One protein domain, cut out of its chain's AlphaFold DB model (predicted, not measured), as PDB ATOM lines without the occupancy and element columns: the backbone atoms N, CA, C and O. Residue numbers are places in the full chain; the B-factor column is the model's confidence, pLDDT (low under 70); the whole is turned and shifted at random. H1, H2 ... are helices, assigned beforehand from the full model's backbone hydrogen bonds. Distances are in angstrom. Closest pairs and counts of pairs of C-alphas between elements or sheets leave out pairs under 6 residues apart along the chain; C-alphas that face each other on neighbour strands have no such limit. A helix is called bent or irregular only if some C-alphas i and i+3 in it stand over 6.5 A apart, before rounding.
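AT A GLANCE: This is residues 122 to 229 of the 401 residues of the protein "DNA-directed RNA polymerase" of Polyangiaceae bacterium (UniProt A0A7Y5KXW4). The model is a long helical hairpin, H1 and H2 side by side and running opposite ways, with a small head of two short helices, H3 and H4, near the last residues of H2. After H4 a long stretch with no named element, residues 205 to 229, runs out beside the hairpin and folds back, with a small paired turn at residues 211 to 216. The printed part has 108 residues with four named helices, H1, H2, H3 and H4 in chain order, and no named strand; the class is all helix. The whole is loose, with a radius of gyration of the C-alphas of 16.2 A, and elongated, with spans of 52 by 31 by 21 A.

HOW THE PARTS SIT: The longest helix is H2, residues 155 to 180. It touches H1, residues 131 to 149, and the closest C-alphas, those of Ala 137 and Ser 165, are 6.1 A apart. The two run opposite ways at a shallow tilt of 10 degrees and form a helical hairpin. H2 also touches H4, residues 200 to 204, with its residues 173 to 178 alone; the closest C-alphas, those of Arg 174 and Glu 201, are 5.1 A apart. H4 only just touches H3, residues 186 to 193, with 3 pairs of C-alphas within 8 A, the closest being those of Leu 187 and Pro 200 at 5.5 A. H3 is apart from both H1 and H2, and H1 is apart from H4. In H1, H2, H3 and H4 every O i to N i+4 pair is within hydrogen-bond range. Residues 211 to 212 pair with residues 215 to 216, antiparallel, in stretches too short to be named strands.

IN THESE COORDINATES: H2 measures 37.6 A from its first to its last C-alpha, and C-alpha 155 stands at (68.773, 40.901, 16.619). H1 measures 26.8 A, beginning with C-alpha 131 at (86.064, 24.845, 1.695). H3 spans 11.0 A and H4 6.1 A; H4 ends with C-alpha 204 at (83.939, 13.313, 9.220). None of the four helices is bent or irregular.

THE WHOLE: The two C-alphas farthest apart, those of Glu 150 and Ala 193, are 52.7 A apart, while the first and last printed C-alphas, of Ser 122 and Leu 229, are 16.7 A apart. The printed part has no cut. The links from H1 to H2 and from H2 to H3 are tight, and that from H3 to H4 is short but not tight. The mean pLDDT of the printed part is 89.7, and residue 183 is the one printed residue under 70.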
ATOM      1  N   SER A 122      93.843   7.741   9.216       88.62
ATOM      2  CA  SER A 122      93.407   8.019   7.843       88.62
ATOM      3  C   SER A 122      91.948   7.643   7.576       88.62
ATOM      4  O   SER A 122      91.323   8.240   6.705       88.62
ATOM      5  N   ASP A 123      91.388   6.680   8.316       90.19
ATOM      6  CA  ASP A 123      89.978   6.304   8.185       90.19
ATOM      7  C   ASP A 123      89.051   7.412   8.713       90.19
ATOM      8  O   ASP A 123      87.902   7.501   8.283       90.19
ATOM      9  N   PHE A 124      89.537   8.292   9.590       90.88
ATOM     10  CA  PHE A 124      88.782   9.420  10.147       90.88
ATOM     11  C   PHE A 124      88.976  10.730   9.373       90.88
ATOM     12  O   PHE A 124      88.307  11.720   9.665       90.88
ATOM     13  N   ALA A 125      89.873  10.756   8.387       87.44
ATOM     14  CA  ALA A 125      90.086  11.934   7.559       87.44
ATOM     15  C   ALA A 125      88.879  12.193   6.643       87.44
ATOM     16  O   ALA A 125      88.272  11.255   6.121       87.44
ATOM     17  N   SER A 126      88.565  13.474   6.435       86.31
ATOM     18  CA  SER A 126      87.536  13.920   5.489       86.31
ATOM     19  C   SER A 126      87.827  13.392   4.085       86.31
ATOM     20  O   SER A 126      88.977  13.429   3.635       86.31
ATOM     21  N   ARG A 127      86.803  12.896   3.383       84.75
ATOM     22  CA  ARG A 127      86.944  12.410   1.999       84.75
ATOM     23  C   ARG A 127      86.684  13.496   0.966       84.75
ATOM     24  O   ARG A 127      87.104  13.344  -0.179       84.75
ATOM     25  N   THR A 128      86.008  14.568   1.362       86.00
ATOM     26  CA  THR A 128      85.706  15.712   0.504       86.00
ATOM     27  C   THR A 128      86.296  17.001   1.071       86.00
ATOM     28  O   THR A 128      86.625  17.091   2.258       86.00
ATOM     29  N   SER A 129      86.477  17.995   0.199       86.94
ATOM     30  CA  SER A 129      86.812  19.356   0.620       86.94
ATOM     31  C   SER A 129      85.541  20.064   1.074       86.94
ATOM     32  O   SER A 129      84.540  20.045   0.362       86.94
ATOM     33  N   HIS A 130      85.584  20.706   2.242       90.88
ATOM     34  CA  HIS A 130      84.463  21.499   2.767       90.88
ATOM     35  C   HIS A 130      84.634  23.006   2.521       90.88
ATOM     36  O   HIS A 130      83.761  23.780   2.898       90.88
ATOM     37  N   ALA A 131      85.729  23.430   1.876       91.69
ATOM     38  CA  ALA A 131      86.064  24.845   1.695       91.69
ATOM     39  C   ALA A 131      84.953  25.635   0.982       91.69
ATOM     40  O   ALA A 131      84.556  26.688   1.466       91.69
ATOM     41  N   ASP A 132      84.388  25.086  -0.096       93.56
ATOM     42  CA  ASP A 132      83.315  25.746  -0.854       93.56
ATOM     43  C   ASP A 132      82.010  25.846  -0.046       93.56
ATOM     44  O   ASP A 132      81.248  26.802  -0.184       93.56
ATOM     45  N   ILE A 133      81.751  24.865   0.828       93.94
ATOM     46  CA  ILE A 133      80.574  24.858   1.710       93.94
ATOM     47  C   ILE A 133      80.703  25.975   2.746       93.94
ATOM     48  O   ILE A 133      79.734  26.694   2.983       93.94
ATOM     49  N   PHE A 134      81.891  26.127   3.334       94.12
ATOM     50  CA  PHE A 134      82.163  27.176   4.313       94.12
ATOM     51  C   PHE A 134      82.203  28.564   3.675       94.12
ATOM     52  O   PHE A 134      81.569  29.465   4.205       94.12
ATOM     53  N   ALA A 135      82.813  28.720   2.496       95.19
ATOM     54  CA  ALA A 135      82.811  29.989   1.769       95.19
ATOM     55  C   ALA A 135      81.382  30.475   1.473       95.19
ATOM     56  O   ALA A 135      81.053  31.635   1.706       95.19
ATOM     57  N   LYS A 136      80.498  29.566   1.044       95.25
ATOM     58  CA  LYS A 136      79.085  29.894   0.826       95.25
ATOM     59  C   LYS A 136      78.360  30.271   2.122       95.25
ATOM     60  O   LYS A 136      77.527  31.169   2.109       95.25
ATOM     61  N   ALA A 137      78.657  29.590   3.228       94.81
ATOM     62  CA  ALA A 137      78.092  29.949   4.527       94.81
ATOM     63  C   ALA A 137      78.567  31.342   4.975       94.81
ATOM     64  O   ALA A 137      77.755  32.133   5.438       94.81
ATOM     65  N   ASP A 138      79.842  31.678   4.770       94.44
ATOM     66  CA  ASP A 138      80.384  33.004   5.081       94.44
ATOM     67  C   ASP A 138      79.733  34.110   4.226       94.44
ATOM     68  O   ASP A 138      79.403  35.177   4.746       94.44
ATOM     69  N   GLU A 139      79.467  33.850   2.941       96.12
ATOM     70  CA  GLU A 139      78.691  34.751   2.072       96.12
ATOM     71  C   GLU A 139      77.246  34.937   2.567       96.12
ATOM     72  O   GLU A 139      76.723  36.056   2.586       96.12
ATOM     73  N   ASP A 140      76.587  33.853   2.987       94.38
ATOM     74  CA  ASP A 140      75.240  33.893   3.566       94.38
ATOM     75  C   ASP A 140      75.226  34.750   4.846       94.38
ATOM     76  O   ASP A 140      74.365  35.620   5.010       94.38
ATOM     77  N   LEU A 141      76.225  34.579   5.716       95.00
ATOM     78  CA  LEU A 141      76.372  35.335   6.960       95.00
ATOM     79  C   LEU A 141      76.667  36.816   6.725       95.00
ATOM     80  O   LEU A 141      76.118  37.660   7.436       95.00
ATOM     81  N   ALA A 142      77.485  37.151   5.724       95.69
ATOM     82  CA  ALA A 142      77.762  38.537   5.359       95.69
ATOM     83  C   ALA A 142      76.473  39.279   4.970       95.69
ATOM     84  O   ALA A 142      76.236  40.387   5.448       95.69
ATOM     85  N   ARG A 143      75.589  38.629   4.199       94.88
ATOM     86  CA  ARG A 143      74.275  39.186   3.828       94.88
ATOM     87  C   ARG A 143      73.349  39.362   5.028       94.88
ATOM     88  O   ARG A 143      72.637  40.357   5.120       94.88
ATOM     89  N   VAL A 144      73.355  38.408   5.961       94.31
ATOM     90  CA  VAL A 144      72.594  38.530   7.217       94.31
ATOM     91  C   VAL A 144      73.118  39.700   8.053       94.31
ATOM     92  O   VAL A 144      72.326  40.445   8.627       94.31
ATOM     93  N   HIS A 145      74.438  39.888   8.104       93.56
ATOM     94  CA  HIS A 145      75.050  40.988   8.837       93.56
ATOM     95  C   HIS A 145      74.740  42.353   8.210       93.56
ATOM     96  O   HIS A 145      74.388  43.278   8.936       93.56
ATOM     97  N   GLU A 146      74.805  42.469   6.883       95.81
ATOM     98  CA  GLU A 146      74.437  43.682   6.145       95.81
ATOM     99  C   GLU A 146      72.969  44.059   6.388       95.81
ATOM    100  O   GLU A 146      72.686  45.165   6.840       95.81
ATOM    101  N   ALA A 147      72.041  43.107   6.242       94.31
ATOM    102  CA  ALA A 147      70.619  43.337   6.510       94.31
ATOM    103  C   ALA A 147      70.344  43.784   7.959       94.31
ATOM    104  O   ALA A 147      69.416  44.554   8.219       94.31
ATOM    105  N   TYR A 148      71.141  43.305   8.918       95.19
ATOM    106  CA  TYR A 148      71.061  43.753  10.305       95.19
ATOM    107  C   TYR A 148      71.586  45.184  10.477       95.19
ATOM    108  O   TYR A 148      70.939  45.994  11.138       95.19
ATOM    109  N   GLN A 149      72.721  45.520   9.856       95.25
ATOM    110  CA  GLN A 149      73.283  46.875   9.890       95.25
ATOM    111  C   GLN A 149      72.359  47.914   9.239       95.25
ATOM    112  O   GLN A 149      72.266  49.040   9.724       95.25
ATOM    113  N   GLU A 150      71.643  47.530   8.183       95.75
ATOM    114  CA  GLU A 150      70.627  48.356   7.521       95.75
ATOM    115  C   GLU A 150      69.323  48.483   8.331       95.75
ATOM    116  O   GLU A 150      68.448  49.275   7.980       95.75
ATOM    117  N   GLY A 151      69.175  47.720   9.421       94.00
ATOM    118  CA  GLY A 151      67.982  47.719  10.270       94.00
ATOM    119  C   GLY A 151      66.779  46.989   9.664       94.00
ATOM    120  O   GLY A 151      65.656  47.191  10.122       94.00
ATOM    121  N   VAL A 152      66.995  46.151   8.643       95.50
ATOM    122  CA  VAL A 152      65.941  45.358   7.982       95.50
ATOM    123  C   VAL A 152      65.477  44.200   8.867       95.50
ATOM    124  O   VAL A 152      64.308  43.823   8.818       95.50
ATOM    125  N   ILE A 153      66.384  43.632   9.668       94.69
ATOM    126  CA  ILE A 153      66.103  42.510  10.574       94.69
ATOM    127  C   ILE A 153      66.427  42.859  12.023       94.69
ATOM    128  O   ILE A 153      67.313  43.662  12.314       94.69
ATOM    129  N   THR A 154      65.724  42.211  12.948       96.12
ATOM    130  CA  THR A 154      65.979  42.330  14.389       96.12
ATOM    131  C   THR A 154      67.163  41.466  14.838       96.12
ATOM    132  O   THR A 154      67.595  40.553  14.135       96.12
ATOM    133  N   GLU A 155      67.673  41.702  16.052       92.38
ATOM    134  CA  GLU A 155      68.773  40.901  16.619       92.38
ATOM    135  C   GLU A 155      68.400  39.421  16.798       92.38
ATOM    136  O   GLU A 155      69.214  38.539  16.535       92.38
ATOM    137  N   GLY A 156      67.153  39.135  17.188       91.69
ATOM    138  CA  GLY A 156      66.668  37.758  17.310       91.69
ATOM    139  C   GLY A 156      66.599  37.041  15.959       91.69
ATOM    140  O   GLY A 156      67.005  35.886  15.846       91.69
ATOM    141  N   GLU A 157      66.145  37.732  14.911       92.62
ATOM    142  CA  GLU A 157      66.117  37.184  13.548       92.62
ATOM    143  C   GLU A 157      67.522  36.995  12.977       92.62
ATOM    144  O   GLU A 157      67.781  35.978  12.335       92.62
ATOM    145  N   ARG A 158      68.444  37.935  13.235       95.25
ATOM    146  CA  ARG A 158      69.864  37.789  12.886       95.25
ATOM    147  C   ARG A 158      70.429  36.526  13.527       95.25
ATOM    148  O   ARG A 158      70.982  35.690  12.817       95.25
ATOM    149  N   TYR A 159      70.254  36.377  14.839       92.44
ATOM    150  CA  TYR A 159      70.722  35.220  15.595       92.44
ATOM    151  C   TYR A 159      70.195  33.902  15.009       92.44
ATOM    152  O   TYR A 159      70.991  33.033  14.658       92.44
ATOM    153  N   ASN A 160      68.881  33.777  14.798       92.62
ATOM    154  CA  ASN A 160      68.286  32.559  14.238       92.62
ATOM    155  C   ASN A 160      68.796  32.259  12.818       92.62
ATOM    156  O   ASN A 160      69.188  31.130  12.536       92.62
ATOM    157  N   ARG A 161      68.905  33.272  11.944       93.88
ATOM    158  CA  ARG A 161      69.433  33.087  10.579       93.88
ATOM    159  C   ARG A 161      70.901  32.659  10.556       93.88
ATOM    160  O   ARG A 161      71.297  31.894   9.674       93.88
ATOM    161  N   VAL A 162      71.712  33.136  11.503       94.31
ATOM    162  CA  VAL A 162      73.103  32.680  11.671       94.31
ATOM    163  C   VAL A 162      73.130  31.195  12.036       94.31
ATOM    164  O   VAL A 162      73.902  30.435  11.450       94.31
ATOM    165  N   LEU A 163      72.268  30.760  12.961       91.94
ATOM    166  CA  LEU A 163      72.168  29.348  13.337       91.94
ATOM    167  C   LEU A 163      71.718  28.471  12.165       91.94
ATOM    168  O   LEU A 163      72.364  27.462  11.885       91.94
ATOM    169  N   ASP A 164      70.681  28.888  11.438       93.06
ATOM    170  CA  ASP A 164      70.154  28.153  10.283       93.06
ATOM    171  C   ASP A 164      71.205  27.994   9.177       93.06
ATOM    172  O   ASP A 164      71.350  26.917   8.593       93.06
ATOM    173  N   SER A 165      71.996  29.043   8.924       94.31
ATOM    174  CA  SER A 165      73.073  29.017   7.925       94.31
ATOM    175  C   SER A 165      74.128  27.961   8.269       94.31
ATOM    176  O   SER A 165      74.537  27.172   7.410       94.31
ATOM    177  N   TRP A 166      74.524  27.876   9.543       94.25
ATOM    178  CA  TRP A 166      75.470  26.859  10.006       94.25
ATOM    179  C   TRP A 166      74.868  25.455  10.069       94.25
ATOM    180  O   TRP A 166      75.559  24.487   9.747       94.25
ATOM    181  N   ALA A 167      73.593  25.320  10.434       92.19
ATOM    182  CA  ALA A 167      72.886  24.044  10.388       92.19
ATOM    183  C   ALA A 167      72.836  23.495   8.952       92.19
ATOM    184  O   ALA A 167      73.168  22.331   8.718       92.19
ATOM    185  N   LEU A 168      72.541  24.356   7.974       94.06
ATOM    186  CA  LEU A 168      72.552  24.005   6.557       94.06
ATOM    187  C   LEU A 168      73.960  23.641   6.059       94.06
ATOM    188  O   LEU A 168      74.121  22.678   5.305       94.06
ATOM    189  N   ALA A 169      74.989  24.382   6.478       94.31
ATOM    190  CA  ALA A 169      76.381  24.067   6.156       94.31
ATOM    191  C   ALA A 169      76.782  22.684   6.693       94.31
ATOM    192  O   ALA A 169      77.320  21.863   5.947       94.31
ATOM    193  N   ARG A 170      76.439  22.378   7.949       92.94
ATOM    194  CA  ARG A 170      76.657  21.060   8.559       92.94
ATOM    195  C   ARG A 170      75.994  19.954   7.741       92.94
ATOM    196  O   ARG A 170      76.652  18.968   7.406       92.94
ATOM    197  N   ASP A 171      74.728  20.115   7.377       93.62
ATOM    198  CA  ASP A 171      73.995  19.083   6.643       93.62
ATOM    199  C   ASP A 171      74.565  18.882   5.227       93.62
ATOM    200  O   ASP A 171      74.688  17.746   4.759       93.62
ATOM    201  N   ARG A 172      75.058  19.954   4.589       93.81
ATOM    202  CA  ARG A 172      75.832  19.867   3.339       93.81
ATOM    203  C   ARG A 172      77.153  19.115   3.519       93.81
ATOM    204  O   ARG A 172      77.464  18.275   2.677       93.81
ATOM    205  N   THR A 173      77.909  19.354   4.599       93.31
ATOM    206  CA  THR A 173      79.152  18.592   4.863       93.31
ATOM    207  C   THR A 173      78.866  17.104   5.081       93.31
ATOM    208  O   THR A 173      79.570  16.261   4.528       93.31
ATOM    209  N   ARG A 174      77.778  16.755   5.786       92.12
ATOM    210  CA  ARG A 174      77.317  15.362   5.928       92.12
ATOM    211  C   ARG A 174      76.946  14.741   4.583       92.12
ATOM    212  O   ARG A 174      77.361  13.620   4.294       92.12
ATOM    213  N   GLY A 175      76.199  15.465   3.749       91.94
ATOM    214  CA  GLY A 175      75.838  15.023   2.401       91.94
ATOM    215  C   GLY A 175      77.062  14.776   1.511       91.94
ATOM    216  O   GLY A 175      77.143  13.738   0.854       91.94
ATOM    217  N   ALA A 176      78.043  15.683   1.549       91.44
ATOM    218  CA  ALA A 176      79.296  15.555   0.808       91.44
ATOM    219  C   ALA A 176      80.110  14.331   1.261       91.44
ATOM    220  O   ALA A 176      80.521  13.522   0.428       91.44
ATOM    221  N   GLU A 177      80.268  14.120   2.572       90.69
ATOM    222  CA  GLU A 177      80.962  12.940   3.104       90.69
ATOM    223  C   GLU A 177      80.230  11.631   2.782       90.69
ATOM    224  O   GLU A 177      80.871  10.620   2.479       90.69
ATOM    225  N   ARG A 178      78.890  11.641   2.781       88.50
ATOM    226  CA  ARG A 178      78.082  10.481   2.385       88.50
ATOM    227  C   ARG A 178      78.297  10.126   0.914       88.50
ATOM    228  O   ARG A 178      78.486   8.947   0.613       88.50
ATOM    229  N   ALA A 179      78.317  11.124   0.028       87.31
ATOM    230  CA  ALA A 179      78.575  10.950  -1.403       87.31
ATOM    231  C   ALA A 179      80.026  10.522  -1.695       87.31
ATOM    232  O   ALA A 179      80.267   9.710  -2.585       87.31
ATOM    233  N   GLY A 180      80.995  11.021  -0.920       82.50
ATOM    234  CA  GLY A 180      82.407  10.642  -1.030       82.50
ATOM    235  C   GLY A 180      82.759   9.288  -0.396       82.50
ATOM    236  O   GLY A 180      83.870   8.780  -0.590       82.50
ATOM    237  N   SER A 181      81.856   8.689   0.385       77.62
ATOM    238  CA  SER A 181      82.119   7.439   1.102       77.62
ATOM    239  C   SER A 181      82.037   6.219   0.183       77.62
ATOM    240  O   SER A 181      81.006   5.910  -0.417       77.62
ATOM    241  N   ARG A 182      83.141   5.469   0.127       75.06
ATOM    242  CA  ARG A 182      83.270   4.239  -0.664       75.06
ATOM    243  C   ARG A 182      82.455   3.092  -0.058       75.06
ATOM    244  O   ARG A 182      82.167   3.072   1.138       75.06
ATOM    245  N   HIS A 183      82.143   2.085  -0.871       68.19
ATOM    246  CA  HIS A 183      81.502   0.859  -0.384       68.19
ATOM    247  C   HIS A 183      82.372   0.130   0.667       68.19
ATOM    248  O   HIS A 183      81.867  -0.350   1.679       68.19
ATOM    249  N   ASP A 184      83.698   0.170   0.496       73.25
ATOM    250  CA  ASP A 184      84.695  -0.433   1.397       73.25
ATOM    251  C   ASP A 184      85.094   0.428   2.611       73.25
ATOM    252  O   ASP A 184      86.128   0.203   3.245       73.25
ATOM    253  N   ASP A 185      84.296   1.433   2.963       85.50
ATOM    254  CA  ASP A 185      84.587   2.282   4.114       85.50
ATOM    255  C   ASP A 185      84.550   1.485   5.433       85.50
ATOM    256  O   ASP A 185      83.528   0.895   5.802       85.50
ATOM    257  N   ARG A 186      85.678   1.471   6.155       88.88
ATOM    258  CA  ARG A 186      85.830   0.733   7.417       88.88
ATOM    259  C   ARG A 186      84.918   1.278   8.506       88.88
ATOM    260  O   ARG A 186      84.279   0.487   9.189       88.88
ATOM    261  N   LEU A 187      84.778   2.600   8.612       90.31
ATOM    262  CA  LEU A 187      83.868   3.209   9.589       90.31
ATOM    263  C   LEU A 187      82.411   2.815   9.316       90.31
ATOM    264  O   LEU A 187      81.646   2.605  10.250       90.31
ATOM    265  N   ARG A 188      82.037   2.630   8.041       89.00
ATOM    266  CA  ARG A 188      80.693   2.165   7.664       89.00
ATOM    267  C   ARG A 188      80.467   0.714   8.081       89.00
ATOM    268  O   ARG A 188      79.341   0.335   8.374       89.00
ATOM    269  N   ALA A 189      81.518  -0.108   8.086       89.12
ATOM    270  CA  ALA A 189      81.430  -1.470   8.606       89.12
ATOM    271  C   ALA A 189      81.149  -1.471  10.114       89.12
ATOM    272  O   ALA A 189      80.280  -2.211  10.558       89.12
ATOM    273  N   VAL A 190      81.834  -0.609  10.874       91.25
ATOM    274  CA  VAL A 190      81.623  -0.479  12.325       91.25
ATOM    275  C   VAL A 190      80.229   0.072  12.638       91.25
ATOM    276  O   VAL A 190      79.536  -0.497  13.471       91.25
ATOM    277  N   ALA A 191      79.781   1.112  11.929       90.69
ATOM    278  CA  ALA A 191      78.447   1.692  12.119       90.69
ATOM    279  C   ALA A 191      77.303   0.713  11.782       90.69
ATOM    280  O   ALA A 191      76.251   0.747  12.400       90.69
ATOM    281  N   ALA A 192      77.501  -0.198  10.828       88.62
ATOM    282  CA  ALA A 192      76.515  -1.243  10.537       88.62
ATOM    283  C   ALA A 192      76.487  -2.366  11.596       88.62
ATOM    284  O   ALA A 192      75.505  -3.099  11.699       88.62
ATOM    285  N   ALA A 193      77.566  -2.519  12.367       88.75
ATOM    286  CA  ALA A 193      77.671  -3.532  13.410       88.75
ATOM    287  C   ALA A 193      77.004  -3.116  14.731       88.75
ATOM    288  O   ALA A 193      76.703  -3.977  15.555       88.75
ATOM    289  N   SER A 194      76.784  -1.816  14.943       87.12
ATOM    290  CA  SER A 194      76.084  -1.292  16.114       87.12
ATOM    291  C   SER A 194      75.441   0.056  15.810       87.12
ATOM    292  O   SER A 194      76.115   0.977  15.348       87.12
ATOM    293  N   ALA A 195      74.161   0.186  16.158       80.19
ATOM    294  CA  ALA A 195      73.411   1.434  16.046       80.19
ATOM    295  C   ALA A 195      73.931   2.542  16.986       80.19
ATOM    296  O   ALA A 195      73.671   3.718  16.748       80.19
ATOM    297  N   GLU A 196      74.690   2.190  18.030       82.69
ATOM    298  CA  GLU A 196      75.287   3.159  18.961       82.69
ATOM    299  C   GLU A 196      76.501   3.885  18.364       82.69
ATOM    300  O   GLU A 196      76.924   4.929  18.865       82.69
ATOM    301  N   VAL A 197      77.101   3.326  17.308       87.06
ATOM    302  CA  VAL A 197      78.296   3.897  16.688       87.06
ATOM    303  C   VAL A 197      77.887   4.961  15.667       87.06
ATOM    304  O   VAL A 197      77.112   4.669  14.755       87.06
ATOM    305  N   PRO A 198      78.444   6.186  15.743       86.88
ATOM    306  CA  PRO A 198      78.138   7.238  14.784       86.88
ATOM    307  C   PRO A 198      78.469   6.839  13.344       86.88
ATOM    308  O   PRO A 198      79.485   6.194  13.068       86.88
ATOM    309  N   THR A 199      77.646   7.297  12.402       89.56
ATOM    310  CA  THR A 199      77.893   7.061  10.979       89.56
ATOM    311  C   THR A 199      79.165   7.777  10.497       89.56
ATOM    312  O   THR A 199      79.540   8.815  11.052       89.56
ATOM    313  N   PRO A 200      79.847   7.278   9.446       89.75
ATOM    314  CA  PRO A 200      81.087   7.880   8.942       89.75
ATOM    315  C   PRO A 200      80.941   9.357   8.581       89.75
ATOM    316  O   PRO A 200      81.821  10.159   8.885       89.75
ATOM    317  N   GLU A 201      79.819   9.722   7.959       89.81
ATOM    318  CA  GLU A 201      79.492  11.104   7.633       89.81
ATOM    319  C   GLU A 201      79.322  11.968   8.885       89.81
ATOM    320  O   GLU A 201      79.733  13.118   8.869       89.81
ATOM    321  N   SER A 202      78.817  11.430   9.997       88.25
ATOM    322  CA  SER A 202      78.721  12.177  11.259       88.25
ATOM    323  C   SER A 202      80.085  12.411  11.909       88.25
ATOM    324  O   SER A 202      80.283  13.431  12.562       88.25
ATOM    325  N   VAL A 203      81.025  11.480  11.729       91.12
ATOM    326  CA  VAL A 203      82.384  11.567  12.289       91.12
ATOM    327  C   VAL A 203      83.280  12.508  11.479       91.12
ATOM    328  O   VAL A 203      84.139  13.184  12.046       91.12
ATOM    329  N   ARG A 204      83.104  12.535  10.151       91.38
ATOM    330  CA  ARG A 204      83.939  13.313   9.220       91.38
ATOM    331  C   ARG A 204      83.364  14.679   8.846       91.38
ATOM    332  O   ARG A 204      84.095  15.490   8.289       91.38
ATOM    333  N   ALA A 205      82.085  14.928   9.108       91.38
ATOM    334  CA  ALA A 205      81.460  16.223   8.872       91.38
ATOM    335  C   ALA A 205      81.740  17.218  10.001       91.38
ATOM    336  O   ALA A 205      82.235  16.870  11.076       91.38
ATOM    337  N   MET A 206      81.353  18.466   9.751       90.44
ATOM    338  CA  MET A 206      81.302  19.516  10.759       90.44
ATOM    339  C   MET A 206      80.492  19.048  11.993       90.44
ATOM    340  O   MET A 206      79.371  18.547  11.834       90.44
ATOM    341  N   PRO A 207      81.024  19.190  13.223       88.31
ATOM    342  CA  PRO A 207      80.291  18.880  14.448       88.31
ATOM    343  C   PRO A 207      78.998  19.700  14.609       88.31
ATOM    344  O   PRO A 207      78.876  20.797  14.057       88.31
ATOM    345  N   PRO A 208      78.017  19.214  15.391       86.44
ATOM    346  CA  PRO A 208      76.844  20.011  15.735       86.44
ATOM    347  C   PRO A 208      77.235  21.257  16.544       86.44
ATOM    348  O   PRO A 208      78.224  21.260  17.281       86.44
ATOM    349  N   GLN A 209      76.428  22.314  16.431       85.31
ATOM    350  CA  GLN A 209      76.630  23.532  17.208       85.31
ATOM    351  C   GLN A 209      76.523  23.254  18.712       85.31
ATOM    352  O   GLN A 209      75.744  22.418  19.172       85.31
ATOM    353  N   THR A 210      77.344  23.965  19.482       82.50
ATOM    354  CA  THR A 210      77.434  23.800  20.935       82.50
ATOM    355  C   THR A 210      76.270  24.506  21.616       82.50
ATOM    356  O   THR A 210      76.094  25.715  21.456       82.50
ATOM    357  N   TRP A 211      75.517  23.761  22.422       78.94
ATOM    358  CA  TRP A 211      74.515  24.320  23.322       78.94
ATOM    359  C   TRP A 211      75.183  24.909  24.562       78.94
ATOM    360  O   TRP A 211      75.929  24.238  25.280       78.94
ATOM    361  N   LEU A 212      74.905  26.182  24.804       79.56
ATOM    362  CA  LEU A 212      75.296  26.927  25.989       79.56
ATOM    363  C   LEU A 212      74.056  27.154  26.861       79.56
ATOM    364  O   LEU A 212      72.916  26.975  26.439       79.56
ATOM    365  N   ARG A 213      74.268  27.588  28.107       70.62
ATOM    366  CA  ARG A 213      73.171  27.832  29.060       70.62
ATOM    367  C   ARG A 213      72.155  28.875  28.563       70.62
ATOM    368  O   ARG A 213      71.005  28.844  28.978       70.62
ATOM    369  N   ASN A 214      72.597  29.816  27.735       75.31
ATOM    370  CA  ASN A 214      71.831  30.957  27.232       75.31
ATOM    371  C   ASN A 214      71.419  30.822  25.755       75.31
ATOM    372  O   ASN A 214      70.996  31.814  25.170       75.31
ATOM    373  N   GLY A 215      71.559  29.638  25.155       82.94
ATOM    374  CA  GLY A 215      71.232  29.392  23.750       82.94
ATOM    375  C   GLY A 215      72.326  28.615  23.023       82.94
ATOM    376  O   GLY A 215      73.263  28.098  23.627       82.94
ATOM    377  N   VAL A 216      72.215  28.528  21.706       86.44
ATOM    378  CA  VAL A 216      73.217  27.902  20.837       86.44
ATOM    379  C   VAL A 216      74.352  28.890  20.547       86.44
ATOM    380  O   VAL A 216      74.128  30.090  20.384       86.44
ATOM    381  N   SER A 217      75.591  28.406  20.485       87.75
ATOM    382  CA  SER A 217      76.727  29.244  20.096       87.75
ATOM    383  C   SER A 217      76.640  29.664  18.622       87.75
ATOM    384  O   SER A 217      76.531  28.813  17.741       87.75
ATOM    385  N   GLU A 218      76.753  30.970  18.351       89.06
ATOM    386  CA  GLU A 218      76.794  31.521  16.984       89.06
ATOM    387  C   GLU A 218      78.052  31.109  16.210       89.06
ATOM    388  O   GLU A 218      78.027  31.021  14.984       89.06
ATOM    389  N   ARG A 219      79.160  30.852  16.922       88.06
ATOM    390  CA  ARG A 219      80.414  30.390  16.328       88.06
ATOM    391  C   ARG A 219      80.490  28.869  16.438       88.06
ATOM    392  O   ARG A 219      80.685  28.355  17.542       88.06
ATOM    393  N   PRO A 220      80.364  28.131  15.328       90.31
ATOM    394  CA  PRO A 220      80.430  26.686  15.381       90.31
ATOM    395  C   PRO A 220      81.878  26.188  15.431       90.31
ATOM    396  O   PRO A 220      82.832  26.923  15.169       90.31
ATOM    397  N   ILE A 221      82.019  24.892  15.699       92.19
ATOM    398  CA  ILE A 221      83.274  24.165  15.517       92.19
ATOM    399  C   ILE A 221      83.333  23.717  14.054       92.19
ATOM    400  O   ILE A 221      82.484  22.944  13.616       92.19
ATOM    401  N   LEU A 222      84.319  24.202  13.296       90.06
ATOM    402  CA  LEU A 222      84.466  23.871  11.868       90.06
ATOM    403  C   LEU A 222      85.312  22.614  11.635       90.06
ATOM    404  O   LEU A 222      85.108  21.897  10.657       90.06
ATOM    405  N   ARG A 223      86.278  22.350  12.522       89.62
ATOM    406  CA  ARG A 223      87.249  21.259  12.371       89.62
ATOM    407  C   ARG A 223      86.718  19.968  12.981       89.62
ATOM    408  O   ARG A 223      86.059  19.975  14.020       89.62
ATOM    409  N   THR A 224      87.053  18.843  12.365       89.69
ATOM    410  CA  THR A 224      86.765  17.526  12.945       89.69
ATOM    411  C   THR A 224      87.797  17.151  14.005       89.69
ATOM    412  O   THR A 224      88.920  17.658  14.017       89.69
ATOM    413  N   LEU A 225      87.464  16.183  14.866       88.19
ATOM    414  CA  LEU A 225      88.417  15.648  15.850       88.19
ATOM    415  C   LEU A 225      89.682  15.080  15.189       88.19
ATOM    416  O   LEU A 225      90.771  15.203  15.742       88.19
ATOM    417  N   ALA A 226      89.554  14.513  13.984       89.56
ATOM    418  CA  ALA A 226      90.680  13.987  13.216       89.56
ATOM    419  C   ALA A 226      91.626  15.088  12.705       89.56
ATOM    420  O   ALA A 226      92.824  14.852  12.570       89.56
ATOM    421  N   GLN A 227      91.099  16.284  12.425       89.44
ATOM    422  CA  GLN A 227      91.881  17.453  12.001       89.44
ATOM    423  C   GLN A 227      92.519  18.212  13.174       89.44
ATOM    424  O   GLN A 227      93.369  19.075  12.942       89.44
ATOM    425  N   GLY A 228      92.107  17.896  14.405       90.38
ATOM    426  CA  GLY A 228      92.482  18.609  15.618       90.38
ATOM    427  C   GLY A 228      91.628  19.858  15.843       90.38
ATOM    428  O   GLY A 228      91.252  20.560  14.905       90.38
ATOM    429  N   LEU A 229      91.331  20.129  17.114       91.81
ATOM    430  CA  LEU A 229      90.570  21.301  17.541       91.81
ATOM    431  C   LEU A 229      91.508  22.407  18.018       91.81
ATOM    432  O   LEU A 229      92.524  22.142  18.666       91.81
TER     433      LEU A 229